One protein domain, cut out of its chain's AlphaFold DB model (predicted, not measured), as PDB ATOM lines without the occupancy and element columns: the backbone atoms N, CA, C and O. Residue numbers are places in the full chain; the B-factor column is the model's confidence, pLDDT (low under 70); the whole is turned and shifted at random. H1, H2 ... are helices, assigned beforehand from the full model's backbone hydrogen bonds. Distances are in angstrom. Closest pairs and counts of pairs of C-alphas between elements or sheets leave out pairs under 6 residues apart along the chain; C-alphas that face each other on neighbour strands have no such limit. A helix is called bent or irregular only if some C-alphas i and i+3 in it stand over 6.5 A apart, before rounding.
ATOM      1  N   ASP A 243      27.309 -58.485  -1.385       61.09
ATOM      2  CA  ASP A 243      27.962 -57.340  -0.695       61.09
ATOM      3  C   ASP A 243      27.637 -57.342   0.817       61.09
ATOM      4  O   ASP A 243      27.018 -56.437   1.382       61.09
ATOM      5  N   SER A 244      28.003 -58.431   1.489       63.81
ATOM      6  CA  SER A 244      27.902 -58.581   2.933       63.81
ATOM      7  C   SER A 244      29.058 -57.849   3.618       63.81
ATOM      8  O   SER A 244      30.205 -57.863   3.162       63.81
ATOM      9  N   GLN A 245      28.779 -57.249   4.777       66.00
ATOM     10  CA  GLN A 245      29.758 -56.485   5.560       66.00
ATOM     11  C   GLN A 245      31.047 -57.273   5.871       66.00
ATOM     12  O   GLN A 245      32.117 -56.681   5.979       66.00
ATOM     13  N   TYR A 246      30.961 -58.601   5.992       63.34
ATOM     14  CA  TYR A 246      32.087 -59.470   6.345       63.34
ATOM     15  C   TYR A 246      33.112 -59.650   5.221       63.34
ATOM     16  O   TYR A 246      34.280 -59.906   5.507       63.34
ATOM     17  N   MET A 247      32.692 -59.501   3.963       76.44
ATOM     18  CA  MET A 247      33.556 -59.699   2.795       76.44
ATOM     19  C   MET A 247      34.050 -58.392   2.178       76.44
ATOM     20  O   MET A 247      34.962 -58.421   1.351       76.44
ATOM     21  N   ARG A 248      33.542 -57.250   2.656       83.88
ATOM     22  CA  ARG A 248      33.994 -55.903   2.282       83.88
ATOM     23  C   ARG A 248      35.517 -55.748   2.333       83.88
ATOM     24  O   ARG A 248      36.100 -55.318   1.347       83.88
ATOM     25  N   GLY A 249      36.159 -56.235   3.399       89.38
ATOM     26  CA  GLY A 249      37.617 -56.147   3.547       89.38
ATOM     27  C   GLY A 249      38.413 -56.878   2.457       89.38
ATOM     28  O   GLY A 249      39.559 -56.530   2.202       89.38
ATOM     29  N   SER A 250      37.826 -57.867   1.770       91.88
ATOM     30  CA  SER A 250      38.483 -58.494   0.614       91.88
ATOM     31  C   SER A 250      38.453 -57.601  -0.628       91.88
ATOM     32  O   SER A 250      39.437 -57.562  -1.360       91.88
ATOM     33  N   LEU A 251      37.369 -56.848  -0.845       92.44
ATOM     34  CA  LEU A 251      37.291 -55.861  -1.923       92.44
ATOM     35  C   LEU A 251      38.190 -54.663  -1.625       92.44
ATOM     36  O   LEU A 251      38.895 -54.216  -2.522       92.44
ATOM     37  N   ASP A 252      38.240 -54.201  -0.373       94.06
ATOM     38  CA  ASP A 252      39.177 -53.147   0.036       94.06
ATOM     39  C   ASP A 252      40.636 -53.595  -0.198       94.06
ATOM     40  O   ASP A 252      41.439 -52.828  -0.727       94.06
ATOM     41  N   LEU A 253      40.966 -54.868   0.076       95.75
ATOM     42  CA  LEU A 253      42.277 -55.444  -0.250       95.75
ATOM     43  C   LEU A 253      42.571 -55.432  -1.754       95.75
ATOM     44  O   LEU A 253      43.660 -55.029  -2.156       95.75
ATOM     45  N   PHE A 254      41.630 -55.860  -2.602       95.94
ATOM     46  CA  PHE A 254      41.829 -55.796  -4.053       95.94
ATOM     47  C   PHE A 254      41.930 -54.348  -4.551       95.94
ATOM     48  O   PHE A 254      42.774 -54.054  -5.392       95.94
ATOM     49  N   ALA A 255      41.161 -53.412  -3.994       95.38
ATOM     50  CA  ALA A 255      41.318 -51.998  -4.311       95.38
ATOM     51  C   ALA A 255      42.722 -51.492  -3.926       95.38
ATOM     52  O   ALA A 255      43.395 -50.893  -4.764       95.38
ATOM     53  N   ALA A 256      43.224 -51.818  -2.730       94.94
ATOM     54  CA  ALA A 256      44.582 -51.471  -2.297       94.94
ATOM     55  C   ALA A 256      45.666 -52.063  -3.220       94.94
ATOM     56  O   ALA A 256      46.621 -51.381  -3.590       94.94
ATOM     57  N   LEU A 257      45.492 -53.308  -3.680       95.75
ATOM     58  CA  LEU A 257      46.417 -53.974  -4.606       95.75
ATOM     59  C   LEU A 257      46.505 -53.311  -5.989       95.75
ATOM     60  O   LEU A 257      47.459 -53.575  -6.721       95.75
ATOM     61  N   THR A 258      45.580 -52.424  -6.363       95.31
ATOM     62  CA  THR A 258      45.726 -51.644  -7.607       95.31
ATOM     63  C   THR A 258      46.823 -50.579  -7.538       95.31
ATOM     64  O   THR A 258      47.280 -50.109  -8.576       95.31
ATOM     65  N   GLN A 259      47.333 -50.268  -6.343       92.31
ATOM     66  CA  GLN A 259      48.483 -49.376  -6.147       92.31
ATOM     67  C   GLN A 259      49.838 -50.108  -6.254       92.31
ATOM     68  O   GLN A 259      50.894 -49.477  -6.200       92.31
ATOM     69  N   ASN A 260      49.819 -51.437  -6.434       92.44
ATOM     70  CA  ASN A 260      51.006 -52.296  -6.516       92.44
ATOM     71  C   ASN A 260      51.965 -51.866  -7.637       92.44
ATOM     72  O   ASN A 260      51.539 -51.301  -8.641       92.44
ATOM     73  N   GLN A 261      53.262 -52.161  -7.551       87.81
ATOM     74  CA  GLN A 261      54.206 -51.757  -8.609       87.81
ATOM     75  C   GLN A 261      54.046 -52.529  -9.932       87.81
ATOM     76  O   GLN A 261      54.437 -52.018 -10.980       87.81
ATOM     77  N   HIS A 262      53.447 -53.722  -9.912       90.12
ATOM     78  CA  HIS A 262      53.338 -54.597 -11.081       90.12
ATOM     79  C   HIS A 262      51.950 -54.540 -11.730       90.12
ATOM     80  O   HIS A 262      50.954 -54.933 -11.123       90.12
ATOM     81  N   ASN A 263      51.889 -54.165 -13.012       91.38
ATOM     82  CA  ASN A 263      50.630 -54.020 -13.763       91.38
ATOM     83  C   ASN A 263      49.788 -55.310 -13.805       91.38
ATOM     84  O   ASN A 263      48.565 -55.235 -13.780       91.38
ATOM     85  N   GLY A 264      50.417 -56.493 -13.805       92.62
ATOM     86  CA  GLY A 264      49.703 -57.775 -13.733       92.62
ATOM     87  C   GLY A 264      48.935 -57.966 -12.418       92.62
ATOM     88  O   GLY A 264      47.811 -58.465 -12.421       92.62
ATOM     89  N   ILE A 265      49.490 -57.499 -11.291       94.50
ATOM     90  CA  ILE A 265      48.782 -57.507 -10.002       94.50
ATOM     91  C   ILE A 265      47.625 -56.512 -10.018       94.50
ATOM     92  O   ILE A 265      46.530 -56.862  -9.587       94.50
ATOM     93  N   ARG A 266      47.825 -55.315 -10.585       94.75
ATOM     94  CA  ARG A 266      46.741 -54.330 -10.742       94.75
ATOM     95  C   ARG A 266      45.603 -54.879 -11.596       94.75
ATOM     96  O   ARG A 266      44.449 -54.757 -11.204       94.75
ATOM     97  N   ALA A 267      45.925 -55.537 -12.711       95.00
ATOM     98  CA  ALA A 267      44.946 -56.184 -13.582       95.00
ATOM     99  C   ALA A 267      44.196 -57.297 -12.846       95.00
ATOM    100  O   ALA A 267      42.969 -57.317 -12.851       95.00
ATOM    101  N   THR A 268      44.924 -58.163 -12.136       94.94
ATOM    102  CA  THR A 268      44.351 -59.229 -11.297       94.94
ATOM    103  C   THR A 268      43.374 -58.673 -10.264       94.94
ATOM    104  O   THR A 268      42.310 -59.243 -10.042       94.94
ATOM    105  N   ALA A 269      43.730 -57.556  -9.636       95.69
ATOM    106  CA  ALA A 269      42.917 -56.944  -8.604       95.69
ATOM    107  C   ALA A 269      41.691 -56.218  -9.177       95.69
ATOM    108  O   ALA A 269      40.585 -56.384  -8.668       95.69
ATOM    109  N   LEU A 270      41.854 -55.484 -10.284       95.00
ATOM    110  CA  LEU A 270      40.748 -54.817 -10.972       95.00
ATOM    111  C   LEU A 270      39.756 -55.820 -11.584       95.00
ATOM    112  O   LEU A 270      38.555 -55.560 -11.598       95.00
ATOM    113  N   ARG A 271      40.234 -56.995 -12.018       93.31
ATOM    114  CA  ARG A 271      39.408 -58.078 -12.577       93.31
ATOM    115  C   ARG A 271      38.308 -58.560 -11.629       93.31
ATOM    116  O   ARG A 271      37.280 -59.030 -12.108       93.31
ATOM    117  N   VAL A 272      38.506 -58.436 -10.312       92.06
ATOM    118  CA  VAL A 272      37.497 -58.768  -9.288       92.06
ATOM    119  C   VAL A 272      36.278 -57.843  -9.371       92.06
ATOM    120  O   VAL A 272      35.173 -58.263  -9.041       92.06
ATOM    121  N   PHE A 273      36.468 -56.608  -9.837       91.25
ATOM    122  CA  PHE A 273      35.405 -55.613  -9.952       91.25
ATOM    123  C   PHE A 273      34.736 -55.610 -11.326       91.25
ATOM    124  O   PHE A 273      33.529 -55.396 -11.400       91.25
ATOM    125  N   LEU A 274      35.497 -55.814 -12.407       89.56
ATOM    126  CA  LEU A 274      35.002 -55.679 -13.781       89.56
ATOM    127  C   LEU A 274      35.663 -56.652 -14.766       89.56
ATOM    128  O   LEU A 274      36.728 -57.212 -14.503       89.56
ATOM    129  N   ASP A 275      35.031 -56.825 -15.927       85.12
ATOM    130  CA  ASP A 275      35.546 -57.598 -17.059       85.12
ATOM    131  C   ASP A 275      35.467 -56.769 -18.347       85.12
ATOM    132  O   ASP A 275      34.392 -56.322 -18.740       85.12
ATOM    133  N   VAL A 276      36.609 -56.589 -19.015       82.75
ATOM    134  CA  VAL A 276      36.730 -55.795 -20.250       82.75
ATOM    135  C   VAL A 276      36.146 -56.531 -21.466       82.75
ATOM    136  O   VAL A 276      35.747 -55.894 -22.442       82.75
ATOM    137  N   ASN A 277      36.054 -57.865 -21.423       73.19
ATOM    138  CA  ASN A 277      35.641 -58.666 -22.580       73.19
ATOM    139  C   ASN A 277      34.117 -58.697 -22.811       73.19
ATOM    140  O   ASN A 277      33.685 -58.985 -23.925       73.19
ATOM    141  N   ASN A 278      33.306 -58.370 -21.799       63.56
ATOM    142  CA  ASN A 278      31.840 -58.497 -21.814       63.56
ATOM    143  C   ASN A 278      31.109 -57.147 -21.666       63.56
ATOM    144  O   ASN A 278      30.069 -57.062 -21.013       63.56
ATOM    145  N   ASP A 279      31.651 -56.081 -22.259       67.44
ATOM    146  CA  ASP A 279      31.237 -54.702 -21.966       67.44
ATOM    147  C   ASP A 279      30.504 -53.981 -23.117       67.44
ATOM    148  O   ASP A 279      30.825 -52.852 -23.487       67.44
ATOM    149  N   HIS A 280      29.531 -54.636 -23.752       75.81
ATOM    150  CA  HIS A 280      28.713 -53.979 -24.778       75.81
ATOM    151  C   HIS A 280      27.392 -53.468 -24.185       75.81
ATOM    152  O   HIS A 280      26.634 -54.269 -23.634       75.81
ATOM    153  N   PRO A 281      27.064 -52.168 -24.332       79.44
ATOM    154  CA  PRO A 281      25.744 -51.648 -23.994       79.44
ATOM    155  C   PRO A 281      24.637 -52.395 -24.743       79.44
ATOM    156  O   PRO A 281      24.581 -52.376 -25.974       79.44
ATOM    157  N   SER A 282      23.728 -53.034 -24.010       78.56
ATOM    158  CA  SER A 282      22.544 -53.674 -24.585       78.56
ATOM    159  C   SER A 282      21.349 -52.727 -24.575       78.56
ATOM    160  O   SER A 282      21.175 -51.948 -23.642       78.56
ATOM    161  N   ARG A 283      20.479 -52.809 -25.586       74.06
ATOM    162  CA  ARG A 283      19.182 -52.116 -25.554       74.06
ATOM    163  C   ARG A 283      18.176 -52.886 -24.702       74.06
ATOM    164  O   ARG A 283      18.112 -54.111 -24.784       74.06
ATOM    165  N   SER A 284      17.359 -52.161 -23.942       69.00
ATOM    166  CA  SER A 284      16.290 -52.737 -23.122       69.00
ATOM    167  C   SER A 284      15.296 -53.536 -23.977       69.00
ATOM    168  O   SER A 284      14.795 -53.059 -24.999       69.00
ATOM    169  N   VAL A 295      15.347 -38.317 -30.093       79.31
ATOM    170  CA  VAL A 295      16.195 -37.814 -29.004       79.31
ATOM    171  C   VAL A 295      15.453 -36.669 -28.302       79.31
ATOM    172  O   VAL A 295      15.193 -35.653 -28.966       79.31
ATOM    173  N   PRO A 296      15.096 -36.809 -27.008       84.25
ATOM    174  CA  PRO A 296      14.451 -35.756 -26.222       84.25
ATOM    175  C   PRO A 296      15.210 -34.415 -26.273       84.25
ATOM    176  O   PRO A 296      16.447 -34.422 -26.307       84.25
ATOM    177  N   PRO A 297      14.512 -33.259 -26.270       85.38
ATOM    178  CA  PRO A 297      15.143 -31.935 -26.328       85.38
ATOM    179  C   PRO A 297      16.193 -31.700 -25.240       85.38
ATOM    180  O   PRO A 297      17.225 -31.086 -25.505       85.38
ATOM    181  N   GLU A 298      15.954 -32.223 -24.041       87.00
ATOM    182  CA  GLU A 298      16.842 -32.097 -22.886       87.00
ATOM    183  C   GLU A 298      18.179 -32.810 -23.138       87.00
ATOM    184  O   GLU A 298      19.242 -32.261 -22.853       87.00
ATOM    185  N   LEU A 299      18.144 -33.996 -23.759       86.12
ATOM    186  CA  LEU A 299      19.357 -34.730 -24.133       86.12
ATOM    187  C   LEU A 299      20.104 -34.027 -25.269       86.12
ATOM    188  O   LEU A 299      21.326 -33.920 -25.223       86.12
ATOM    189  N   ARG A 300      19.387 -33.472 -26.259       85.12
ATOM    190  CA  ARG A 300      20.017 -32.673 -27.327       85.12
ATOM    191  C   ARG A 300      20.754 -31.457 -26.768       85.12
ATOM    192  O   ARG A 300      21.820 -31.113 -27.273       85.12
ATOM    193  N   GLN A 301      20.193 -30.810 -25.749       86.62
ATOM    194  CA  GLN A 301      20.854 -29.704 -25.067       86.62
ATOM    195  C   GLN A 301      22.132 -30.178 -24.360       86.62
ATOM    196  O   GLN A 301      23.184 -29.587 -24.583       86.62
ATOM    197  N   LEU A 302      22.064 -31.270 -23.590       86.25
ATOM    198  CA  LEU A 302      23.227 -31.846 -22.904       86.25
ATOM    199  C   LEU A 302      24.365 -32.195 -23.879       86.25
ATOM    200  O   LEU A 302      25.532 -31.898 -23.622       86.25
ATOM    201  N   MET A 303      24.024 -32.779 -25.029       85.94
ATOM    202  CA  MET A 303      24.984 -33.082 -26.095       85.94
ATOM    203  C   MET A 303      25.618 -31.809 -26.668       85.94
ATOM    204  O   MET A 303      26.828 -31.767 -26.881       85.94
ATOM    205  N   ALA A 304      24.827 -30.751 -26.872       83.75
ATOM    206  CA  ALA A 304      25.315 -29.465 -27.368       83.75
ATOM    207  C   ALA A 304      26.214 -28.716 -26.362       83.75
ATOM    208  O   ALA A 304      27.033 -27.886 -26.766       83.75
ATOM    209  N   GLU A 305      26.066 -28.983 -25.063       84.19
ATOM    210  CA  GLU A 305      26.922 -28.433 -24.005       84.19
ATOM    211  C   GLU A 305      28.326 -29.066 -24.004       84.19
ATOM    212  O   GLU A 305      29.293 -28.391 -23.652       84.19
ATOM    213  N   HIS A 306      28.454 -30.317 -24.465       78.75
ATOM    214  CA  HIS A 306      29.708 -31.086 -24.473       78.75
ATOM    215  C   HIS A 306      30.417 -31.134 -25.839       78.75
ATOM    216  O   HIS A 306      31.519 -31.668 -25.937       78.75
ATOM    217  N   PRO A 457      36.104 -37.686 -40.971       90.75
ATOM    218  CA  PRO A 457      36.053 -37.683 -39.509       90.75
ATOM    219  C   PRO A 457      35.380 -38.937 -38.933       90.75
ATOM    220  O   PRO A 457      35.881 -39.508 -37.965       90.75
ATOM    221  N   TYR A 458      34.307 -39.411 -39.577       90.69
ATOM    222  CA  TYR A 458      33.594 -40.627 -39.185       90.69
ATOM    223  C   TYR A 458      34.494 -41.868 -39.259       90.69
ATOM    224  O   TYR A 458      34.655 -42.564 -38.258       90.69
ATOM    225  N   LEU A 459      35.145 -42.126 -40.402       94.12
ATOM    226  CA  LEU A 459      35.995 -43.312 -40.561       94.12
ATOM    227  C   LEU A 459      37.204 -43.279 -39.628       94.12
ATOM    228  O   LEU A 459      37.524 -44.291 -39.009       94.12
ATOM    229  N   ARG A 460      37.846 -42.110 -39.486       95.00
ATOM    230  CA  ARG A 460      38.968 -41.923 -38.557       95.00
ATOM    231  C   ARG A 460      38.561 -42.290 -37.129       95.00
ATOM    232  O   ARG A 460      39.262 -43.058 -36.478       95.00
ATOM    233  N   ARG A 461      37.412 -41.792 -36.670       92.44
ATOM    234  CA  ARG A 461      36.881 -42.069 -35.330       92.44
ATOM    235  C   ARG A 461      36.577 -43.551 -35.125       92.44
ATOM    236  O   ARG A 461      37.005 -44.127 -34.134       92.44
ATOM    237  N   GLN A 462      35.910 -44.184 -36.086       93.38
ATOM    238  CA  GLN A 462      35.549 -45.603 -36.008       93.38
ATOM    239  C   GLN A 462      36.783 -46.527 -36.012       93.38
ATOM    240  O   GLN A 462      36.811 -47.526 -35.289       93.38
ATOM    241  N   LEU A 463      37.832 -46.175 -36.765       96.56
ATOM    242  CA  LEU A 463      39.129 -46.858 -36.700       96.56
ATOM    243  C   LEU A 463      39.792 -46.665 -35.330       96.56
ATOM    244  O   LEU A 463      40.254 -47.638 -34.741       96.56
ATOM    245  N   MET A 464      39.790 -45.445 -34.786       96.19
ATOM    246  CA  MET A 464      40.339 -45.160 -33.453       96.19
ATOM    247  C   MET A 464      39.603 -45.925 -32.343       96.19
ATOM    248  O   MET A 464      40.263 -46.477 -31.468       96.19
ATOM    249  N   PHE A 465      38.271 -46.034 -32.405       94.06
ATOM    250  CA  PHE A 465      37.488 -46.868 -31.483       94.06
ATOM    251  C   PHE A 465      37.888 -48.344 -31.564       94.06
ATOM    252  O   PHE A 465      38.131 -48.966 -30.534       94.06
ATOM    253  N   THR A 466      38.021 -48.880 -32.781       93.88
ATOM    254  CA  THR A 466      38.425 -50.278 -33.007       93.88
ATOM    255  C   THR A 466      39.823 -50.548 -32.439       93.88
ATOM    256  O   THR A 466      40.019 -51.511 -31.703       93.88
ATOM    257  N   ILE A 467      40.785 -49.661 -32.715       96.56
ATOM    258  CA  ILE A 467      42.167 -49.785 -32.233       96.56
ATOM    259  C   ILE A 467      42.229 -49.700 -30.703       96.56
ATOM    260  O   ILE A 467      42.918 -50.504 -30.080       96.56
ATOM    261  N   ALA A 468      41.531 -48.736 -30.091       95.06
ATOM    262  CA  ALA A 468      41.523 -48.572 -28.638       95.06
ATOM    263  C   ALA A 468      40.953 -49.809 -27.924       95.06
ATOM    264  O   ALA A 468      41.501 -50.231 -26.906       95.06
ATOM    265  N   ASP A 469      39.892 -50.401 -28.479       91.50
ATOM    266  CA  ASP A 469      39.272 -51.620 -27.957       91.50
ATOM    267  C   ASP A 469      40.211 -52.829 -28.029       91.50
ATOM    268  O   ASP A 469      40.501 -53.455 -27.009       91.50
ATOM    269  N   ASP A 470      40.758 -53.118 -29.213       93.19
ATOM    270  CA  ASP A 470      41.655 -54.260 -29.399       93.19
ATOM    271  C   ASP A 470      42.941 -54.123 -28.567       93.19
ATOM    272  O   ASP A 470      43.385 -55.099 -27.959       93.19
ATOM    273  N   LEU A 471      43.528 -52.921 -28.477       94.69
ATOM    274  CA  LEU A 471      44.724 -52.686 -27.659       94.69
ATOM    275  C   LEU A 471      44.458 -52.912 -26.170       94.69
ATOM    276  O   LEU A 471      45.278 -53.553 -25.502       94.69
ATOM    277  N   LEU A 472      43.326 -52.430 -25.644       93.00
ATOM    278  CA  LEU A 472      42.994 -52.668 -24.243       93.00
ATOM    279  C   LEU A 472      42.740 -54.154 -23.989       93.00
ATOM    280  O   LEU A 472      43.318 -54.701 -23.051       93.00
ATOM    281  N   ARG A 473      41.917 -54.820 -24.809       92.06
ATOM    282  CA  ARG A 473      41.618 -56.253 -24.648       92.06
ATOM    283  C   ARG A 473      42.886 -57.098 -24.717       92.06
ATOM    284  O   ARG A 473      43.112 -57.943 -23.850       92.06
ATOM    285  N   LYS A 474      43.760 -56.820 -25.687       93.12
ATOM    286  CA  LYS A 474      45.071 -57.466 -25.797       93.12
ATOM    287  C   LYS A 474      45.898 -57.246 -24.536       93.12
ATOM    288  O   LYS A 474      46.432 -58.205 -23.986       93.12
ATOM    289  N   SER A 475      45.992 -56.010 -24.047       93.81
ATOM    290  CA  SER A 475      46.713 -55.732 -22.803       93.81
ATOM    291  C   SER A 475      46.132 -56.496 -21.609       93.81
ATOM    292  O   SER A 475      46.874 -57.155 -20.880       93.81
ATOM    293  N   TRP A 476      44.810 -56.454 -21.447       93.44
ATOM    294  CA  TRP A 476      44.070 -57.114 -20.377       93.44
ATOM    295  C   TRP A 476      44.377 -58.612 -20.320       93.44
ATOM    296  O   TRP A 476      44.773 -59.128 -19.274       93.44
ATOM    297  N   VAL A 477      44.296 -59.294 -21.467       92.44
ATOM    298  CA  VAL A 477      44.612 -60.723 -21.587       92.44
ATOM    299  C   VAL A 477      46.071 -61.009 -21.237       92.44
ATOM    300  O   VAL A 477      46.345 -61.919 -20.452       92.44
ATOM    301  N   LEU A 478      47.014 -60.232 -21.781       91.19
ATOM    302  CA  LEU A 478      48.445 -60.444 -21.541       91.19
ATOM    303  C   LEU A 478      48.822 -60.229 -20.071       91.19
ATOM    304  O   LEU A 478      49.598 -61.007 -19.518       91.19
ATOM    305  N   LEU A 479      48.259 -59.207 -19.422       92.00
ATOM    306  CA  LEU A 479      48.532 -58.903 -18.017       92.00
ATOM    307  C   LEU A 479      47.892 -59.907 -17.052       92.00
ATOM    308  O   LEU A 479      48.476 -60.163 -16.001       92.00
ATOM    309  N   LEU A 480      46.734 -60.483 -17.393       92.19
ATOM    310  CA  LEU A 480      46.057 -61.495 -16.571       92.19
ATOM    311  C   LEU A 480      46.584 -62.916 -16.784       92.19
ATOM    312  O   LEU A 480      46.538 -63.722 -15.858       92.19
ATOM    313  N   SER A 481      47.101 -63.228 -17.972       87.62
ATOM    314  CA  SER A 481      47.593 -64.574 -18.298       87.62
ATOM    315  C   SER A 481      49.106 -64.721 -18.102       87.62
ATOM    316  O   SER A 481      49.601 -65.837 -17.938       87.62
ATOM    317  N   GLY A 482      49.852 -63.611 -18.107       83.62
ATOM    318  CA  GLY A 482      51.308 -63.603 -17.974       83.62
ATOM    319  C   GLY A 482      51.802 -63.918 -16.560       83.62
ATOM    320  O   GLY A 482      51.293 -63.384 -15.576       83.62
ATOM    321  N   ASP A 483      52.844 -64.749 -16.462       83.06
ATOM    322  CA  ASP A 483      53.598 -64.936 -15.217       83.06
ATOM    323  C   ASP A 483      54.289 -63.617 -14.832       83.06
ATOM    324  O   ASP A 483      54.906 -62.956 -15.669       83.06
ATOM    325  N   LEU A 484      54.253 -63.253 -13.547       84.31
ATOM    326  CA  LEU A 484      55.046 -62.136 -13.032       84.31
ATOM    327  C   LEU A 484      56.536 -62.295 -13.318       84.31
ATOM    328  O   LEU A 484      57.231 -61.295 -13.414       84.31
ATOM    329  N   THR A 485      57.057 -63.514 -13.435       83.19
ATOM    330  CA  THR A 485      58.480 -63.718 -13.726       83.19
ATOM    331  C   THR A 485      58.840 -63.531 -15.198       83.19
ATOM    332  O   THR A 485      60.026 -63.419 -15.499       83.19
ATOM    333  N   ASP A 486      57.857 -63.413 -16.097       84.38
ATOM    334  CA  ASP A 486      58.071 -63.163 -17.522       84.38
ATOM    335  C   ASP A 486      58.122 -61.646 -17.800       84.38
ATOM    336  O   ASP A 486      57.099 -60.949 -17.741       84.38
ATOM    337  N   PRO A 487      59.305 -61.061 -18.062       82.94
ATOM    338  CA  PRO A 487      59.424 -59.629 -18.312       82.94
ATOM    339  C   PRO A 487      58.929 -59.205 -19.700       82.94
ATOM    340  O   PRO A 487      58.585 -58.033 -19.867       82.94
ATOM    341  N   PHE A 488      58.845 -60.115 -20.673       83.19
ATOM    342  CA  PHE A 488      58.478 -59.795 -22.053       83.19
ATOM    343  C   PHE A 488      56.964 -59.712 -22.225       83.19
ATOM    344  O   PHE A 488      56.468 -58.746 -22.810       83.19
ATOM    345  N   VAL A 489      56.207 -60.663 -21.656       82.75
ATOM    346  CA  VAL A 489      54.732 -60.604 -21.675       82.75
ATOM    347  C   VAL A 489      54.244 -59.318 -21.016       82.75
ATOM    348  O   VAL A 489      53.401 -58.613 -21.577       82.75
ATOM    349  N   ARG A 490      54.835 -58.959 -19.871       85.00
ATOM    350  CA  ARG A 490      54.500 -57.726 -19.151       85.00
ATOM    351  C   ARG A 490      54.850 -56.472 -19.947       85.00
ATOM    352  O   ARG A 490      54.022 -55.573 -20.024       85.00
ATOM    353  N   ALA A 491      56.028 -56.418 -20.574       87.44
ATOM    354  CA  ALA A 491      56.422 -55.275 -21.399       87.44
ATOM    355  C   ALA A 491      55.471 -55.061 -22.580       87.44
ATOM    356  O   ALA A 491      55.079 -53.930 -22.866       87.44
ATOM    357  N   ARG A 492      55.055 -56.145 -23.240       87.00
ATOM    358  CA  ARG A 492      54.100 -56.087 -24.352       87.00
ATOM    359  C   ARG A 492      52.713 -55.644 -23.881       87.00
ATOM    360  O   ARG A 492      52.140 -54.749 -24.492       87.00
ATOM    361  N   GLY A 493      52.216 -56.195 -22.770       91.00
ATOM    362  CA  GLY A 493      50.963 -55.745 -22.155       91.00
ATOM    363  C   GLY A 493      50.984 -54.252 -21.810       91.00
ATOM    364  O   GLY A 493      50.037 -53.540 -22.141       91.00
ATOM    365  N   SER A 494      52.084 -53.754 -21.233       90.88
ATOM    366  CA  SER A 494      52.267 -52.327 -20.930       90.88
ATOM    367  C   SER A 494      52.310 -51.446 -22.180       90.88
ATOM    368  O   SER A 494      51.647 -50.414 -22.204       90.88
ATOM    369  N   ARG A 495      53.006 -51.859 -23.250       90.88
ATOM    370  CA  ARG A 495      53.004 -51.112 -24.524       90.88
ATOM    371  C   ARG A 495      51.603 -50.963 -25.101       90.88
ATOM    372  O   ARG A 495      51.247 -49.873 -25.532       90.88
ATOM    373  N   CYS A 496      50.798 -52.026 -25.066       93.19
ATOM    374  CA  CYS A 496      49.413 -51.956 -25.525       93.19
ATOM    375  C   CYS A 496      48.589 -50.930 -24.720       93.19
ATOM    376  O   CYS A 496      47.799 -50.207 -25.321       93.19
ATOM    377  N   LEU A 497      48.800 -50.810 -23.397       92.88
ATOM    378  CA  LEU A 497      48.154 -49.758 -22.586       92.88
ATOM    379  C   LEU A 497      48.603 -48.364 -23.019       92.88
ATOM    380  O   LEU A 497      47.771 -47.487 -23.219       92.88
ATOM    381  N   GLU A 498      49.911 -48.157 -23.183       93.25
ATOM    382  CA  GLU A 498      50.470 -46.859 -23.572       93.25
ATOM    383  C   GLU A 498      50.000 -46.419 -24.965       93.25
ATOM    384  O   GLU A 498      49.686 -45.247 -25.183       93.25
ATOM    385  N   GLU A 499      49.958 -47.342 -25.925       94.31
ATOM    386  CA  GLU A 499      49.426 -47.091 -27.264       94.31
ATOM    387  C   GLU A 499      47.921 -46.821 -27.222       94.31
ATOM    388  O   GLU A 499      47.466 -45.839 -27.810       94.31
ATOM    389  N   GLY A 500      47.163 -47.628 -26.474       94.56
ATOM    390  CA  GLY A 500      45.728 -47.439 -26.286       94.56
ATOM    391  C   GLY A 500      45.413 -46.070 -25.686       94.56
ATOM    392  O   GLY A 500      44.600 -45.332 -26.239       94.56
ATOM    393  N   ALA A 501      46.117 -45.675 -24.623       93.56
ATOM    394  CA  ALA A 501      45.955 -44.377 -23.970       93.56
ATOM    395  C   ALA A 501      46.182 -43.202 -24.935       93.56
ATOM    396  O   ALA A 501      45.385 -42.268 -24.956       93.56
ATOM    397  N   LYS A 502      47.193 -43.269 -25.816       95.31
ATOM    398  CA  LYS A 502      47.431 -42.228 -26.839       95.31
ATOM    399  C   LYS A 502      46.259 -42.082 -27.812       95.31
ATOM    400  O   LYS A 502      45.949 -40.963 -28.227       95.31
ATOM    401  N   ILE A 503      45.625 -43.196 -28.188       95.81
ATOM    402  CA  ILE A 503      44.437 -43.185 -29.049       95.81
ATOM    403  C   ILE A 503      43.248 -42.582 -28.300       95.81
ATOM    404  O   ILE A 503      42.584 -41.704 -28.848       95.81
ATOM    405  N   VAL A 504      43.021 -42.974 -27.042       93.50
ATOM    406  CA  VAL A 504      41.962 -42.395 -26.196       93.50
ATOM    407  C   VAL A 504      42.148 -40.887 -26.023       93.50
ATOM    408  O   VAL A 504      41.211 -40.130 -26.256       93.50
ATOM    409  N   ASP A 505      43.362 -40.420 -25.734       92.50
ATOM    410  CA  ASP A 505      43.665 -38.988 -25.640       92.50
ATOM    411  C   ASP A 505      43.384 -38.246 -26.951       92.50
ATOM    412  O   ASP A 505      42.973 -37.085 -26.954       92.50
ATOM    413  N   ALA A 506      43.636 -38.885 -28.097       93.31
ATOM    414  CA  ALA A 506      43.316 -38.308 -29.395       93.31
ATOM    415  C   ALA A 506      41.798 -38.223 -29.634       93.31
ATOM    416  O   ALA A 506      41.352 -37.229 -30.201       93.31
ATOM    417  N   ILE A 507      41.019 -39.200 -29.155       91.56
ATOM    418  CA  ILE A 507      39.545 -39.173 -29.174       91.56
ATOM    419  C   ILE A 507      39.016 -38.056 -28.269       91.56
ATOM    420  O   ILE A 507      38.166 -37.282 -28.690       91.56
ATOM    421  N   LEU A 508      39.538 -37.931 -27.047       88.56
ATOM    422  CA  LEU A 508      39.101 -36.920 -26.076       88.56
ATOM    423  C   LEU A 508      39.413 -35.480 -26.510       88.56
ATOM    424  O   LEU A 508      38.791 -34.537 -26.027       88.56
ATOM    425  N   ARG A 509      40.372 -35.294 -27.425       88.25
ATOM    426  CA  ARG A 509      40.677 -33.995 -28.046       88.25
ATOM    427  C   ARG A 509      39.747 -33.639 -29.211       88.25
ATOM    428  O   ARG A 509      39.852 -32.524 -29.721       88.25
ATOM    429  N   ASP A 510      38.882 -34.553 -29.649       84.94
ATOM    430  CA  ASP A 510      37.896 -34.288 -30.695       84.94
ATOM    431  C   ASP A 510      36.802 -33.340 -30.155       84.94
ATOM    432  O   ASP A 510      36.097 -33.700 -29.209       84.94
ATOM    433  N   PRO A 511      36.633 -32.129 -30.723       79.50
ATOM    434  CA  PRO A 511      35.594 -31.191 -30.287       79.50
ATOM    435  C   PRO A 511      34.164 -31.661 -30.614       79.50
ATOM    436  O   PRO A 511      33.202 -31.080 -30.106       79.50
ATOM    437  N   ASP A 512      34.023 -32.689 -31.460       79.56
ATOM    438  CA  ASP A 512      32.758 -33.244 -31.943       79.56
ATOM    439  C   ASP A 512      32.513 -34.661 -31.401       79.56
ATOM    440  O   ASP A 512      32.065 -35.555 -32.133       79.56
ATOM    441  N   ILE A 513      32.836 -34.887 -30.125       83.31
ATOM    442  CA  ILE A 513      32.708 -36.194 -29.476       83.31
ATOM    443  C   ILE A 513      31.226 -36.639 -29.404       83.31
ATOM    444  O   ILE A 513      30.369 -35.871 -28.956       83.31
ATOM    445  N   PRO A 514      30.870 -37.855 -29.860       88.62
ATOM    446  CA  PRO A 514      29.470 -38.253 -29.986       88.62
ATOM    447  C   PRO A 514      28.973 -38.926 -28.699       88.62
ATOM    448  O   PRO A 514      29.142 -40.129 -28.526       88.62
ATOM    449  N   LEU A 515      28.355 -38.168 -27.786       89.44
ATOM    450  CA  LEU A 515      27.862 -38.714 -26.504       89.44
ATOM    451  C   LEU A 515      26.805 -39.821 -26.645       89.44
ATOM    452  O   LEU A 515      26.540 -40.539 -25.688       89.44
ATOM    453  N   ASP A 516      26.191 -39.946 -27.814       88.69
ATOM    454  CA  ASP A 516      25.203 -40.966 -28.147       88.69
ATOM    455  C   ASP A 516      25.809 -42.234 -28.770       88.69
ATOM    456  O   ASP A 516      25.066 -43.123 -29.190       88.69
ATOM    457  N   SER A 517      27.142 -42.324 -28.828       88.94
ATOM    458  CA  SER A 517      27.881 -43.481 -29.333       88.94
ATOM    459  C   SER A 517      28.145 -44.510 -28.224       88.94
ATOM    460  O   SER A 517      28.863 -44.208 -27.261       88.94
ATOM    461  N   PRO A 518      27.634 -45.749 -28.344       89.19
ATOM    462  CA  PRO A 518      27.997 -46.844 -27.444       89.19
ATOM    463  C   PRO A 518      29.499 -47.164 -27.467       89.19
ATOM    464  O   PRO A 518      30.066 -47.561 -26.451       89.19
ATOM    465  N   GLU A 519      30.161 -46.989 -28.611       89.56
ATOM    466  CA  GLU A 519      31.599 -47.194 -28.771       89.56
ATOM    467  C   GLU A 519      32.399 -46.149 -27.995       89.56
ATOM    468  O   GLU A 519      33.364 -46.508 -27.316       89.56
ATOM    469  N   LEU A 520      31.974 -44.878 -28.029       91.19
ATOM    470  CA  LEU A 520      32.582 -43.845 -27.193       91.19
ATOM    471  C   LEU A 520      32.473 -44.219 -25.716       91.19
ATOM    472  O   LEU A 520      33.476 -44.163 -25.012       91.19
ATOM    473  N   TRP A 521      31.281 -44.606 -25.256       92.06
ATOM    474  CA  TRP A 521      31.056 -44.982 -23.860       92.06
ATOM    475  C   TRP A 521      32.066 -46.041 -23.394       92.06
ATOM    476  O   TRP A 521      32.728 -45.851 -22.372       92.06
ATOM    477  N   ARG A 522      32.275 -47.095 -24.196       90.19
ATOM    478  CA  ARG A 522      33.272 -48.146 -23.920       90.19
ATOM    479  C   ARG A 522      34.685 -47.574 -23.830       90.19
ATOM    480  O   ARG A 522      35.396 -47.813 -22.859       90.19
ATOM    481  N   VAL A 523      35.080 -46.762 -24.808       90.25
ATOM    482  CA  VAL A 523      36.412 -46.142 -24.841       90.25
ATOM    483  C   VAL A 523      36.649 -45.203 -23.652       90.25
ATOM    484  O   VAL A 523      37.753 -45.155 -23.107       90.25
ATOM    485  N   LEU A 524      35.627 -44.481 -23.195       91.94
ATOM    486  CA  LEU A 524      35.745 -43.653 -21.998       91.94
ATOM    487  C   LEU A 524      35.953 -44.514 -20.746       91.94
ATOM    488  O   LEU A 524      36.790 -44.182 -19.908       91.94
ATOM    489  N   HIS A 525      35.274 -45.652 -20.628       91.81
ATOM    490  CA  HIS A 525      35.545 -46.627 -19.565       91.81
ATOM    491  C   HIS A 525      36.947 -47.245 -19.673       91.81
ATOM    492  O   HIS A 525      37.584 -47.528 -18.657       91.81
ATOM    493  N   TYR A 526      37.496 -47.365 -20.880       90.69
ATOM    494  CA  TYR A 526      38.873 -47.819 -21.097       90.69
ATOM    495  C   TYR A 526      39.911 -46.829 -20.580       90.69
ATOM    496  O   TYR A 526      40.958 -47.254 -20.096       90.69
ATOM    497  N   SER A 527      39.609 -45.527 -20.586       91.88
ATOM    498  CA  SER A 527      40.465 -44.532 -19.927       91.88
ATOM    499  C   SER A 527      40.621 -44.822 -18.428       91.88
ATOM    500  O   SER A 527      41.735 -44.792 -17.910       91.88
ATOM    501  N   PHE A 528      39.534 -45.211 -17.752       94.81
ATOM    502  CA  PHE A 528      39.559 -45.580 -16.341       94.81
ATOM    503  C   PHE A 528      40.430 -46.821 -16.104       94.81
ATOM    504  O   PHE A 528      41.299 -46.798 -15.231       94.81
ATOM    505  N   VAL A 529      40.266 -47.874 -16.914       95.12
ATOM    506  CA  VAL A 529      41.109 -49.081 -16.819       95.12
ATOM    507  C   VAL A 529      42.578 -48.733 -17.050       95.12
ATOM    508  O   VAL A 529      43.427 -49.114 -16.250       95.12
ATOM    509  N   ASN A 530      42.887 -47.962 -18.096       93.69
ATOM    510  CA  ASN A 530      44.254 -47.543 -18.406       93.69
ATOM    511  C   ASN A 530      44.903 -46.783 -17.244       93.69
ATOM    512  O   ASN A 530      46.058 -47.063 -16.915       93.69
ATOM    513  N   ILE A 531      44.166 -45.875 -16.597       94.19
ATOM    514  CA  ILE A 531      44.636 -45.142 -15.416       94.19
ATOM    515  C   ILE A 531      44.965 -46.114 -14.284       94.19
ATOM    516  O   ILE A 531      46.087 -46.096 -13.776       94.19
ATOM    517  N   VAL A 532      44.036 -47.007 -13.931       95.75
ATOM    518  CA  VAL A 532      44.243 -47.971 -12.838       95.75
ATOM    519  C   VAL A 532      45.438 -48.885 -13.112       95.75
ATOM    520  O   VAL A 532      46.249 -49.136 -12.221       95.75
ATOM    521  N   LEU A 533      45.598 -49.355 -14.349       95.12
ATOM    522  CA  LEU A 533      46.685 -50.265 -14.703       95.12
ATOM    523  C   LEU A 533      48.043 -49.569 -14.840       95.12
ATOM    524  O   LEU A 533      49.064 -50.210 -14.591       95.12
ATOM    525  N   SER A 534      48.085 -48.278 -15.178       91.62
ATOM    526  CA  SER A 534      49.340 -47.571 -15.481       91.62
ATOM    527  C   SER A 534      49.861 -46.711 -14.325       91.62
ATOM    528  O   SER A 534      51.075 -46.630 -14.139       91.62
ATOM    529  N   ALA A 535      48.982 -46.122 -13.509       88.62
ATOM    530  CA  ALA A 535      49.348 -45.074 -12.549       88.62
ATOM    531  C   ALA A 535      50.206 -45.548 -11.360       88.62
ATOM    532  O   ALA A 535      51.061 -44.804 -10.873       88.62
ATOM    533  N   GLY A 536      49.998 -46.778 -10.879       85.62
ATOM    534  CA  GLY A 536      50.756 -47.343  -9.758       85.62
ATOM    535  C   GLY A 536      50.659 -46.523  -8.485       85.62
ATOM    536  O   GLY A 536      49.563 -46.249  -8.012       85.62
ATOM    537  N   SER A 537      51.800 -46.093  -7.945       82.69
ATOM    538  CA  SER A 537      51.829 -45.258  -6.737       82.69
ATOM    539  C   SER A 537      51.188 -43.879  -6.927       82.69
ATOM    540  O   SER A 537      50.882 -43.219  -5.943       82.69
ATOM    541  N   ASN A 538      50.988 -43.427  -8.170       89.69
ATOM    542  CA  ASN A 538      50.343 -42.146  -8.475       89.69
ATOM    543  C   ASN A 538      48.823 -42.277  -8.678       89.69
ATOM    544  O   ASN A 538      48.181 -41.316  -9.098       89.69
ATOM    545  N   LEU A 539      48.239 -43.450  -8.401       92.38
ATOM    546  CA  LEU A 539      46.845 -43.761  -8.718       92.38
ATOM    547  C   LEU A 539      45.844 -42.746  -8.156       92.38
ATOM    548  O   LEU A 539      44.927 -42.348  -8.869       92.38
ATOM    549  N   GLU A 540      46.016 -42.293  -6.916       91.00
ATOM    550  CA  GLU A 540      45.100 -41.319  -6.308       91.00
ATOM    551  C   GLU A 540      45.073 -39.980  -7.055       91.00
ATOM    552  O   GLU A 540      44.005 -39.397  -7.243       91.00
ATOM    553  N   VAL A 541      46.240 -39.509  -7.508       93.12
ATOM    554  CA  VAL A 541      46.378 -38.243  -8.242       93.12
ATOM    555  C   VAL A 541      45.712 -38.354  -9.610       93.12
ATOM    556  O   VAL A 541      44.902 -37.500  -9.973       93.12
ATOM    557  N   GLU A 542      45.999 -39.431 -10.339       94.38
ATOM    558  CA  GLU A 542      45.408 -39.690 -11.656       94.38
ATOM    559  C   GLU A 542      43.886 -39.888 -11.562       94.38
ATOM    560  O   GLU A 542      43.127 -39.369 -12.381       94.38
ATOM    561  N   LEU A 543      43.395 -40.569 -10.519       94.88
ATOM    562  CA  LEU A 543      41.957 -40.734 -10.294       94.88
ATOM    563  C   LEU A 543      41.263 -39.440  -9.869       94.88
ATOM    564  O   LEU A 543      40.094 -39.245 -10.210       94.88
ATOM    565  N   ALA A 544      41.936 -38.554  -9.133       94.69
ATOM    566  CA  ALA A 544      41.398 -37.231  -8.837       94.69
ATOM    567  C   ALA A 544      41.206 -36.420 -10.128       94.69
ATOM    568  O   ALA A 544      40.165 -35.783 -10.304       94.69
ATOM    569  N   GLU A 545      42.160 -36.508 -11.060       94.62
ATOM    570  CA  GLU A 545      42.039 -35.864 -12.366       94.62
ATOM    571  C   GLU A 545      40.942 -36.491 -13.226       94.62
ATOM    572  O   GLU A 545      40.117 -35.773 -13.799       94.62
ATOM    573  N   PHE A 546      40.866 -37.822 -13.255       94.62
ATOM    574  CA  PHE A 546      39.797 -38.559 -13.922       94.62
ATOM    575  C   PHE A 546      38.413 -38.130 -13.424       94.62
ATOM    576  O   PHE A 546      37.541 -37.808 -14.232       94.62
ATOM    577  N   LYS A 547      38.218 -38.061 -12.099       95.56
ATOM    578  CA  LYS A 547      36.956 -37.625 -11.476       95.56
ATOM    579  C   LYS A 547      36.581 -36.193 -11.856       95.56
ATOM    580  O   LYS A 547      35.400 -35.881 -11.944       95.56
ATOM    581  N   ARG A 548      37.570 -35.324 -12.076       95.19
ATOM    582  CA  ARG A 548      37.358 -33.921 -12.456       95.19
ATOM    583  C   ARG A 548      37.043 -33.743 -13.941       95.19
ATOM    584  O   ARG A 548      36.330 -32.807 -14.289       95.19
ATOM    585  N   THR A 549      37.606 -34.587 -14.803       91.38
ATOM    586  CA  THR A 549      37.613 -34.367 -16.259       91.38
ATOM    587  C   THR A 549      36.783 -35.387 -17.027       91.38
ATOM    588  O   THR A 549      35.880 -35.011 -17.767       91.38
ATOM    589  N   THR A 550      37.064 -36.676 -16.847       92.50
ATOM    590  CA  THR A 550      36.545 -37.746 -17.706       92.50
ATOM    591  C   THR A 550      35.290 -38.391 -17.129       92.50
ATOM    592  O   THR A 550      34.387 -38.745 -17.881       92.50
ATOM    593  N   LEU A 551      35.174 -38.495 -15.801       95.00
ATOM    594  CA  LEU A 551      33.976 -39.049 -15.164       95.00
ATOM    595  C   LEU A 551      32.694 -38.260 -15.504       95.00
ATOM    596  O   LEU A 551      31.735 -38.911 -15.910       95.00
ATOM    597  N   PRO A 552      32.666 -36.908 -15.466       93.06
ATOM    598  CA  PRO A 552      31.478 -36.151 -15.869       93.06
ATOM    599  C   PRO A 552      31.078 -36.401 -17.330       93.06
ATOM    600  O   PRO A 552      29.895 -36.443 -17.659       93.06
ATOM    601  N   LEU A 553      32.063 -36.612 -18.210       91.88
ATOM    602  CA  LEU A 553      31.822 -36.947 -19.612       91.88
ATOM    603  C   LEU A 553      31.191 -38.338 -19.759       91.88
ATOM    604  O   LEU A 553      30.280 -38.516 -20.568       91.88
ATOM    605  N   ILE A 554      31.638 -39.314 -18.960       93.44
ATOM    606  CA  ILE A 554      31.010 -40.637 -18.926       93.44
ATOM    607  C   ILE A 554      29.577 -40.541 -18.403       93.44
ATOM    608  O   ILE A 554      28.685 -41.107 -19.023       93.44
ATOM    609  N   GLU A 555      29.332 -39.809 -17.317       93.50
ATOM    610  CA  GLU A 555      27.987 -39.626 -16.749       93.50
ATOM    611  C   GLU A 555      27.030 -38.948 -17.746       93.50
ATOM    612  O   GLU A 555      25.866 -39.341 -17.875       93.50
ATOM    613  N   ALA A 556      27.522 -37.968 -18.514       92.31
ATOM    614  CA  ALA A 556      26.761 -37.344 -19.592       92.31
ATOM    615  C   ALA A 556      26.433 -38.348 -20.712       92.31
ATOM    616  O   ALA A 556      25.291 -38.416 -21.167       92.31
ATOM    617  N   CYS A 557      27.408 -39.162 -21.126       91.88
ATOM    618  CA  CYS A 557      27.219 -40.228 -22.112       91.88
ATOM    619  C   CYS A 557      26.219 -41.294 -21.622       91.88
ATOM    620  O   CYS A 557      25.306 -41.670 -22.354       91.88
ATOM    621  N   GLU A 558      26.321 -41.716 -20.358       92.81
ATOM    622  CA  GLU A 558      25.387 -42.646 -19.711       92.81
ATOM    623  C   GLU A 558      23.958 -42.093 -19.719       92.81
ATOM    624  O   GLU A 558      23.035 -42.790 -20.135       92.81
ATOM    625  N   THR A 559      23.783 -40.817 -19.361       92.50
ATOM    626  CA  THR A 559      22.477 -40.137 -19.371       92.50
ATOM    627  C   THR A 559      21.847 -40.125 -20.768       92.50
ATOM    628  O   THR A 559      20.651 -40.385 -20.921       92.50
ATOM    629  N   VAL A 560      22.643 -39.838 -21.806       90.38
ATOM    630  CA  VAL A 560      22.177 -39.828 -23.201       90.38
ATOM    631  C   VAL A 560      21.768 -41.232 -23.648       90.38
ATOM    632  O   VAL A 560      20.660 -41.413 -24.155       90.38
ATOM    633  N   LEU A 561      22.623 -42.232 -23.428       89.56
ATOM    634  CA  LEU A 561      22.369 -43.612 -23.841       89.56
ATOM    635  C   LEU A 561      21.174 -44.233 -23.096       89.56
ATOM    636  O   LEU A 561      20.313 -44.848 -23.727       89.56
ATOM    637  N   GLU A 562      21.045 -44.034 -21.784       90.56
ATOM    638  CA  GLU A 562      19.871 -44.489 -21.023       90.56
ATOM    639  C   GLU A 562      18.582 -43.846 -21.549       90.56
ATOM    640  O   GLU A 562      17.588 -44.537 -21.787       90.56
ATOM    641  N   GLY A 563      18.612 -42.539 -21.831       86.75
ATOM    642  CA  GLY A 563      17.492 -41.828 -22.448       86.75
ATOM    643  C   GLY A 563      17.138 -42.322 -23.858       86.75
ATOM    644  O   GLY A 563      16.000 -42.165 -24.302       86.75
ATOM    645  N   MET A 564      18.082 -42.968 -24.545       82.69
ATOM    646  CA  MET A 564      17.888 -43.640 -25.836       82.69
ATOM    647  C   MET A 564      17.498 -45.125 -25.708       82.69
ATOM    648  O   MET A 564      17.335 -45.808 -26.723       82.69
ATOM    649  N   GLY A 565      17.312 -45.627 -24.483       84.50
ATOM    650  CA  GLY A 565      16.825 -46.978 -24.202       84.50
ATOM    651  C   GLY A 565      17.907 -48.046 -24.024       84.50
ATOM    652  O   GLY A 565      17.581 -49.238 -24.050       84.50
ATOM    653  N   TYR A 566      19.175 -47.663 -23.848       87.12
ATOM    654  CA  TYR A 566      20.224 -48.600 -23.437       87.12
ATOM    655  C   TYR A 566      20.086 -48.952 -21.948       87.12
ATOM    656  O   TYR A 566      19.815 -48.088 -21.120       87.12
ATOM    657  N   ASP A 567      20.279 -50.226 -21.608       88.06
ATOM    658  CA  ASP A 567      20.405 -50.681 -20.225       88.06
ATOM    659  C   ASP A 567      21.876 -50.614 -19.808       88.06
ATOM    660  O   ASP A 567      22.678 -51.496 -20.125       88.06
ATOM    661  N   LEU A 568      22.227 -49.534 -19.112       88.00
ATOM    662  CA  LEU A 568      23.556 -49.341 -18.534       88.00
ATOM    663  C   LEU A 568      23.600 -49.653 -17.036       88.00
ATOM    664  O   LEU A 568      24.683 -49.698 -16.458       88.00
ATOM    665  N   GLN A 569      22.452 -49.865 -16.391       84.56
ATOM    666  CA  GLN A 569      22.392 -50.125 -14.952       84.56
ATOM    667  C   GLN A 569      22.811 -51.558 -14.626       84.56
ATOM    668  O   GLN A 569      23.451 -51.800 -13.603       84.56
ATOM    669  N   SER A 570      22.474 -52.512 -15.498       82.44
ATOM    670  CA  SER A 570      22.895 -53.908 -15.349       82.44
ATOM    671  C   SER A 570      24.330 -54.168 -15.826       82.44
ATOM    672  O   SER A 570      24.897 -55.217 -15.505       82.44
ATOM    673  N   ASN A 571      24.936 -53.216 -16.544       86.75
ATOM    674  CA  ASN A 571      26.254 -53.367 -17.147       86.75
ATOM    675  C   ASN A 571      27.368 -53.520 -16.084       86.75
ATOM    676  O   ASN A 571      27.463 -52.763 -15.113       86.75
ATOM    677  N   GLN A 572      28.234 -54.517 -16.290       85.06
ATOM    678  CA  GLN A 572      29.283 -54.906 -15.342       85.06
ATOM    679  C   GLN A 572      30.420 -53.884 -15.235       85.06
ATOM    680  O   GLN A 572      30.953 -53.694 -14.145       85.06
ATOM    681  N   MET A 573      30.779 -53.195 -16.319       88.50
ATOM    682  CA  MET A 573      31.857 -52.206 -16.313       88.50
ATOM    683  C   MET A 573      31.499 -50.990 -15.462       88.50
ATOM    684  O   MET A 573      32.286 -50.580 -14.606       88.50
ATOM    685  N   ARG A 574      30.281 -50.453 -15.623       90.06
ATOM    686  CA  ARG A 574      29.791 -49.341 -14.794       90.06
ATOM    687  C   ARG A 574      29.736 -49.721 -13.320       90.06
ATOM    688  O   ARG A 574      30.339 -49.038 -12.491       90.06
ATOM    689  N   ARG A 575      29.050 -50.824 -13.001       89.38
ATOM    690  CA  ARG A 575      28.911 -51.310 -11.620       89.38
ATOM    691  C   ARG A 575      30.269 -51.607 -10.990       89.38
ATOM    692  O   ARG A 575      30.498 -51.253  -9.837       89.38
ATOM    693  N   GLY A 576      31.171 -52.214 -11.755       91.00
ATOM    694  CA  GLY A 576      32.528 -52.528 -11.334       91.00
ATOM    695  C   GLY A 576      33.364 -51.288 -11.045       91.00
ATOM    696  O   GLY A 576      33.990 -51.216  -9.990       91.00
ATOM    697  N   ARG A 577      33.325 -50.269 -11.914       93.50
ATOM    698  CA  ARG A 577      33.978 -48.968 -11.680       93.50
ATOM    699  C   ARG A 577      33.459 -48.300 -10.408       93.50
ATOM    700  O   ARG A 577      34.253 -47.844  -9.589       93.50
ATOM    701  N   GLU A 578      32.142 -48.225 -10.238       93.00
ATOM    702  CA  GLU A 578      31.518 -47.606  -9.061       93.00
ATOM    703  C   GLU A 578      31.887 -48.351  -7.771       93.00
ATOM    704  O   GLU A 578      32.293 -47.727  -6.785       93.00
ATOM    705  N   ALA A 579      31.823 -49.687  -7.793       92.31
ATOM    706  CA  ALA A 579      32.250 -50.526  -6.681       92.31
ATOM    707  C   ALA A 579      33.738 -50.316  -6.368       92.31
ATOM    708  O   ALA A 579      34.088 -50.050  -5.220       92.31
ATOM    709  N   PHE A 580      34.608 -50.349  -7.378       95.00
ATOM    710  CA  PHE A 580      36.035 -50.101  -7.204       95.00
ATOM    711  C   PHE A 580      36.301 -48.746  -6.545       95.00
ATOM    712  O   PHE A 580      37.013 -48.686  -5.547       95.00
ATOM    713  N   LEU A 581      35.707 -47.659  -7.053       94.75
ATOM    714  CA  LEU A 581      35.930 -46.314  -6.512       94.75
ATOM    715  C   LEU A 581      35.471 -46.190  -5.053       94.75
ATOM    716  O   LEU A 581      36.133 -45.508  -4.271       94.75
ATOM    717  N   LYS A 582      34.372 -46.863  -4.689       93.19
ATOM    718  CA  LYS A 582      33.860 -46.948  -3.312       93.19
ATOM    719  C   LYS A 582      34.801 -47.720  -2.384       93.19
ATOM    720  O   LYS A 582      34.929 -47.360  -1.220       93.19
ATOM    721  N   HIS A 583      35.422 -48.798  -2.854       93.06
ATOM    722  CA  HIS A 583      36.347 -49.586  -2.032       93.06
ATOM    723  C   HIS A 583      37.731 -48.944  -1.948       93.06
ATOM    724  O   HIS A 583      38.348 -48.941  -0.887       93.06
ATOM    725  N   LEU A 584      38.185 -48.303  -3.026       92.62
ATOM    726  CA  LEU A 584      39.432 -47.551  -3.025       92.62
ATOM    727  C   LEU A 584      39.391 -46.392  -2.021       92.62
ATOM    728  O   LEU A 584      40.387 -46.145  -1.353       92.62
ATOM    729  N   SER A 585      38.249 -45.714  -1.851       91.19
ATOM    730  CA  SER A 585      38.135 -44.641  -0.850       91.19
ATOM    731  C   SER A 585      38.275 -45.108   0.600       91.19
ATOM    732  O   SER A 585      38.490 -44.263   1.459       91.19
ATOM    733  N   ASN A 586      38.166 -46.415   0.866       88.75
ATOM    734  CA  ASN A 586      38.369 -46.985   2.200       88.75
ATOM    735  C   ASN A 586      39.823 -47.448   2.415       88.75
ATOM    736  O   ASN A 586      40.170 -47.903   3.505       88.75
ATOM    737  N   THR A 587      40.678 -47.393   1.385       84.38
ATOM    738  CA  THR A 587      42.105 -47.711   1.556       84.38
ATOM    739  C   THR A 587      42.741 -46.702   2.511       84.38
ATOM    740  O   THR A 587      42.401 -45.519   2.483       84.38
ATOM    741  N   GLY A 588      43.596 -47.168   3.424       83.19
ATOM    742  CA  GLY A 588      44.084 -46.353   4.542       83.19
ATOM    743  C   GLY A 588      43.233 -46.402   5.819       83.19
ATOM    744  O   GLY A 588      43.703 -45.946   6.861       83.19
ATOM    745  N   GLU A 589      42.003 -46.937   5.792       89.31
ATOM    746  CA  GLU A 589      41.172 -47.063   7.006       89.31
ATOM    747  C   GLU A 589      41.520 -48.302   7.850       89.31
ATOM    748  O   GLU A 589      41.276 -48.324   9.059       89.31
ATOM    749  N   ASP A 590      42.088 -49.338   7.227       90.81
ATOM    750  CA  ASP A 590      42.402 -50.620   7.855       90.81
ATOM    751  C   ASP A 590      43.879 -50.982   7.674       90.81
ATOM    752  O   ASP A 590      44.279 -51.590   6.677       90.81
ATOM    753  N   GLU A 591      44.671 -50.683   8.707       93.31
ATOM    754  CA  GLU A 591      46.118 -50.925   8.737       93.31
ATOM    755  C   GLU A 591      46.497 -52.375   8.391       93.31
ATOM    756  O   GLU A 591      47.560 -52.622   7.822       93.31
ATOM    757  N   THR A 592      45.634 -53.353   8.699       94.56
ATOM    758  CA  THR A 592      45.923 -54.761   8.394       94.56
ATOM    759  C   THR A 592      45.778 -55.073   6.909       94.56
ATOM    760  O   THR A 592      46.544 -55.876   6.383       94.56
ATOM    761  N   ILE A 593      44.825 -54.441   6.219       94.81
ATOM    762  CA  ILE A 593      44.611 -54.614   4.776       94.81
ATOM    763  C   ILE A 593      45.743 -53.952   3.998       94.81
ATOM    764  O   ILE A 593      46.363 -54.596   3.145       94.81
ATOM    765  N   ASP A 594      46.076 -52.716   4.361       92.38
ATOM    766  CA  ASP A 594      47.204 -52.000   3.768       92.38
ATOM    767  C   ASP A 594      48.521 -52.740   4.039       92.38
ATOM    768  O   ASP A 594      49.364 -52.880   3.150       92.38
ATOM    769  N   GLY A 595      48.670 -53.304   5.242       95.69
ATOM    770  CA  GLY A 595      49.802 -54.141   5.624       95.69
ATOM    771  C   GLY A 595      49.982 -55.367   4.723       95.69
ATOM    772  O   GLY A 595      51.108 -55.659   4.317       95.69
ATOM    773  N   ILE A 596      48.896 -56.055   4.343       97.19
ATOM    774  CA  ILE A 596      48.957 -57.191   3.405       97.19
ATOM    775  C   ILE A 596      49.451 -56.726   2.030       97.19
ATOM    776  O   ILE A 596      50.352 -57.351   1.463       97.19
ATOM    777  N   ALA A 597      48.886 -55.638   1.493       95.25
ATOM    778  CA  ALA A 597      49.261 -55.110   0.181       95.25
ATOM    779  C   ALA A 597      50.741 -54.681   0.150       95.25
ATOM    780  O   ALA A 597      51.499 -55.116  -0.720       95.25
ATOM    781  N   GLN A 598      51.187 -53.933   1.165       94.31
ATOM    782  CA  GLN A 598      52.580 -53.505   1.313       94.31
ATOM    783  C   GLN A 598      53.539 -54.691   1.459       94.31
ATOM    784  O   GLN A 598      54.614 -54.706   0.852       94.31
ATOM    785  N   ARG A 599      53.166 -55.702   2.254       95.69
ATOM    786  CA  ARG A 599      53.961 -56.923   2.409       95.69
ATOM    787  C   ARG A 599      54.099 -57.658   1.082       95.69
ATOM    788  O   ARG A 599      55.191 -58.128   0.760       95.69
ATOM    789  N   PHE A 600      53.020 -57.749   0.309       95.75
ATOM    790  CA  PHE A 600      53.052 -58.391  -0.996       95.75
ATOM    791  C   PHE A 600      53.996 -57.667  -1.957       95.75
ATOM    792  O   PHE A 600      54.882 -58.315  -2.508       95.75
ATOM    793  N   ASP A 601      53.884 -56.338  -2.066       93.31
ATOM    794  CA  ASP A 601      54.799 -55.492  -2.844       93.31
ATOM    795  C   ASP A 601      56.268 -55.702  -2.453       93.31
ATOM    796  O   ASP A 601      57.139 -55.840  -3.312       93.31
ATOM    797  N   GLN A 602      56.562 -55.779  -1.150       94.19
ATOM    798  CA  GLN A 602      57.917 -56.052  -0.664       94.19
ATOM    799  C   GLN A 602      58.439 -57.415  -1.131       94.19
ATOM    800  O   GLN A 602      59.588 -57.509  -1.557       94.19
ATOM    801  N   LEU A 603      57.609 -58.459  -1.066       93.69
ATOM    802  CA  LEU A 603      57.994 -59.830  -1.416       93.69
ATOM    803  C   LEU A 603      58.190 -60.048  -2.921       93.69
ATOM    804  O   LEU A 603      58.861 -61.005  -3.306       93.69
ATOM    805  N   ILE A 604      57.614 -59.189  -3.765       92.06
ATOM    806  CA  ILE A 604      57.735 -59.263  -5.229       92.06
ATOM    807  C   ILE A 604      58.604 -58.146  -5.824       92.06
ATOM    808  O   ILE A 604      58.649 -57.985  -7.043       92.06
ATOM    809  N   ARG A 605      59.311 -57.381  -4.985       89.62
ATOM    810  CA  ARG A 605      60.147 -56.248  -5.411       89.62
ATOM    811  C   ARG A 605      61.283 -56.654  -6.347       89.62
ATOM    812  O   ARG A 605      61.589 -55.922  -7.279       89.62
ATOM    813  N   ASP A 606      61.885 -57.815  -6.102       86.06
ATOM    814  CA  ASP A 606      63.043 -58.302  -6.863       86.06
ATOM    815  C   ASP A 606      62.648 -58.986  -8.182       86.06
ATOM    816  O   ASP A 606      63.513 -59.420  -8.946       86.06
ATOM    817  N   ILE A 607      61.345 -59.103  -8.467       83.94
ATOM    818  CA  ILE A 607      60.884 -59.586  -9.766       83.94
ATOM    819  C   ILE A 607      61.344 -58.581 -10.832       83.94
ATOM    820  O   ILE A 607      61.060 -57.390 -10.686       83.94
ATOM    821  N   PRO A 608      62.017 -59.031 -11.912       77.88
ATOM    822  CA  PRO A 608      62.550 -58.137 -12.934       77.88
ATOM    823  C   PRO A 608      61.502 -57.158 -13.457       77.88
ATOM    824  O   PRO A 608      60.328 -57.513 -13.601       77.88
ATOM    825  N   ALA A 609      61.935 -55.944 -13.788       77.69
ATOM    826  CA  ALA A 609      61.105 -54.988 -14.506       77.69
ATOM    827  C   ALA A 609      60.736 -55.525 -15.909       77.69
ATOM    828  O   ALA A 609      61.402 -56.434 -16.414       77.69
ATOM    829  N   PRO A 610      59.692 -54.976 -16.554       75.56
ATOM    830  CA  PRO A 610      59.377 -55.297 -17.941       75.56
ATOM    831  C   PRO A 610      60.589 -55.089 -18.866       75.56
ATOM    832  O   PRO A 610      61.258 -54.056 -18.790       75.56
ATOM    833  N   ALA A 611      60.872 -56.068 -19.728       76.94
ATOM    834  CA  ALA A 611      61.992 -56.035 -20.667       76.94
ATOM    835  C   ALA A 611      61.494 -55.646 -22.062       76.94
ATOM    836  O   ALA A 611      60.694 -56.354 -22.672       76.94
ATOM    837  N   TYR A 612      61.959 -54.499 -22.546       64.69
ATOM    838  CA  TYR A 612      61.501 -53.894 -23.798       64.69
ATOM    839  C   TYR A 612      62.364 -54.270 -25.010       64.69
ATOM    840  O   TYR A 612      61.876 -54.219 -26.141       64.69
ATOM    841  N   ASP A 613      63.603 -54.687 -24.772       64.81
ATOM    842  CA  ASP A 613      64.496 -55.199 -25.803       64.81
ATOM    843  C   ASP A 613      64.341 -56.718 -25.842       64.81
ATOM    844  O   ASP A 613      64.787 -57.414 -24.932       64.81
ATOM    845  N   ASP A 614      63.645 -57.220 -26.860       57.69
ATOM    846  CA  ASP A 614      63.578 -58.648 -27.165       57.69
ATOM    847  C   ASP A 614      64.850 -59.004 -27.953       57.69
ATOM    848  O   ASP A 614      64.979 -58.571 -29.101       57.69
ATOM    849  N   PRO A 615      65.836 -59.693 -27.349       51.53
ATOM    850  CA  PRO A 615      67.116 -59.943 -28.004       51.53
ATOM    851  C   PRO A 615      66.996 -60.878 -29.213       51.53
ATOM    852  O   PRO A 615      67.882 -60.846 -30.065       51.53
ATOM    853  N   ASP A 616      65.918 -61.665 -29.304       49.16
ATOM    854  CA  ASP A 616      65.762 -62.694 -30.329       49.16
ATOM    855  C   ASP A 616      64.669 -62.368 -31.353       49.16
ATOM    856  O   ASP A 616      64.714 -62.914 -32.449       49.16
TER     857      ASP A 616
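What this domain is: This is residues 243 to 284, 295 to 306 and 457 to 616 of the 706 residues of the protein "MYND-type domain-containing protein" of Polyporus brumalis (UniProt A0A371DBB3). Arm H6a forms the middle of a helical body: the long hairpin of H4 and H5 crosses one side of it, and helix H6 folds back so that its other arm, H6b, runs beside H6a the opposite way. H2 packs at one end of this body, with H1 folded back on H2 and with H7 and H8 on H1, while H3 packs on the last part of H6b, away from H2. The printed part has 214 residues with eight named helices, H1 to H8 in chain order, and no named strand; the class is all helix. The whole is compact, with a radius of gyration of the C-alphas of 18.1 A and spans of 57 by 50 by 28 A.

Where its parts are: Find C-alpha 248 at (33.994, -55.903, 2.282); H1 runs from there to residue 257, and H2 holds residues 263 to 270. H3 is residues 297 to 306. Look next at C-alpha 457, at (36.053, -37.683, -39.509), where H4 begins; it runs 36.1 A to residue 481, and H5, residues 487 to 508, spans 31.4 A. H6, residues 518 to 563, was assigned as one helix by its hydrogen bonds but is bent, with C-alphas 534 and 537 9.4 A apart. Its arms are H6a, residues 518 to 534, 24.5 A, and H6b, residues 537 to 563, 37.9 A; H6b is irregular, with C-alphas 537 and 540 7.8 A apart, and has a kink of 51 degrees near residue 546. H7 is residues 572 to 584, and H8, residues 591 to 603, ends with C-alpha 603 at (57.994, -59.830, -1.416).

How they stand to each other: Start at the hairpin of H1 and H2, which touch at a shallow tilt of 21 degrees, closest at the C-alphas of Phe 254 and Ala 269, 4.8 A. H2 touches H4 about perpendicular, at 85 degrees, closest at C-alphas 264 and 479, 4.6 A. The hairpin of H4 and H5 is closest at C-alphas 475 and 493, 4.3 A. H5 touches H6a at a steep tilt of 46 degrees, closest at C-alphas 497 and 530, 6.1 A. H6a and H6b touch, opposite ways at 12 degrees, closest at C-alphas 521 and 557, 6.4 A. H3 touches H6b, closest at C-alphas 299 and 560, 5.9 A. H1 touches H7, closest at C-alphas 252 and 583, 5.0 A, and H8, closest at C-alphas 253 and 593, 5.6 A. Every O i to N i+4 pair is within hydrogen-bond range in H1, H2, H3, H4, H5, H7 and H8, against 12 of 13 in H6a and 19 of 23 in H6b.

The domain as a whole: The two C-alphas farthest apart, those of Pro 297 and Asp 616, are 59.4 A apart. Residues 285 to 294 and 307 to 456 are not printed; the gaps between C-alphas across these cuts are 16.0 A and 17.6 A. Of the links that are printed whole, none is long. Look for pLDDT under 70 at residues 243 to 246, 278 to 279, 284 and 612 to 616.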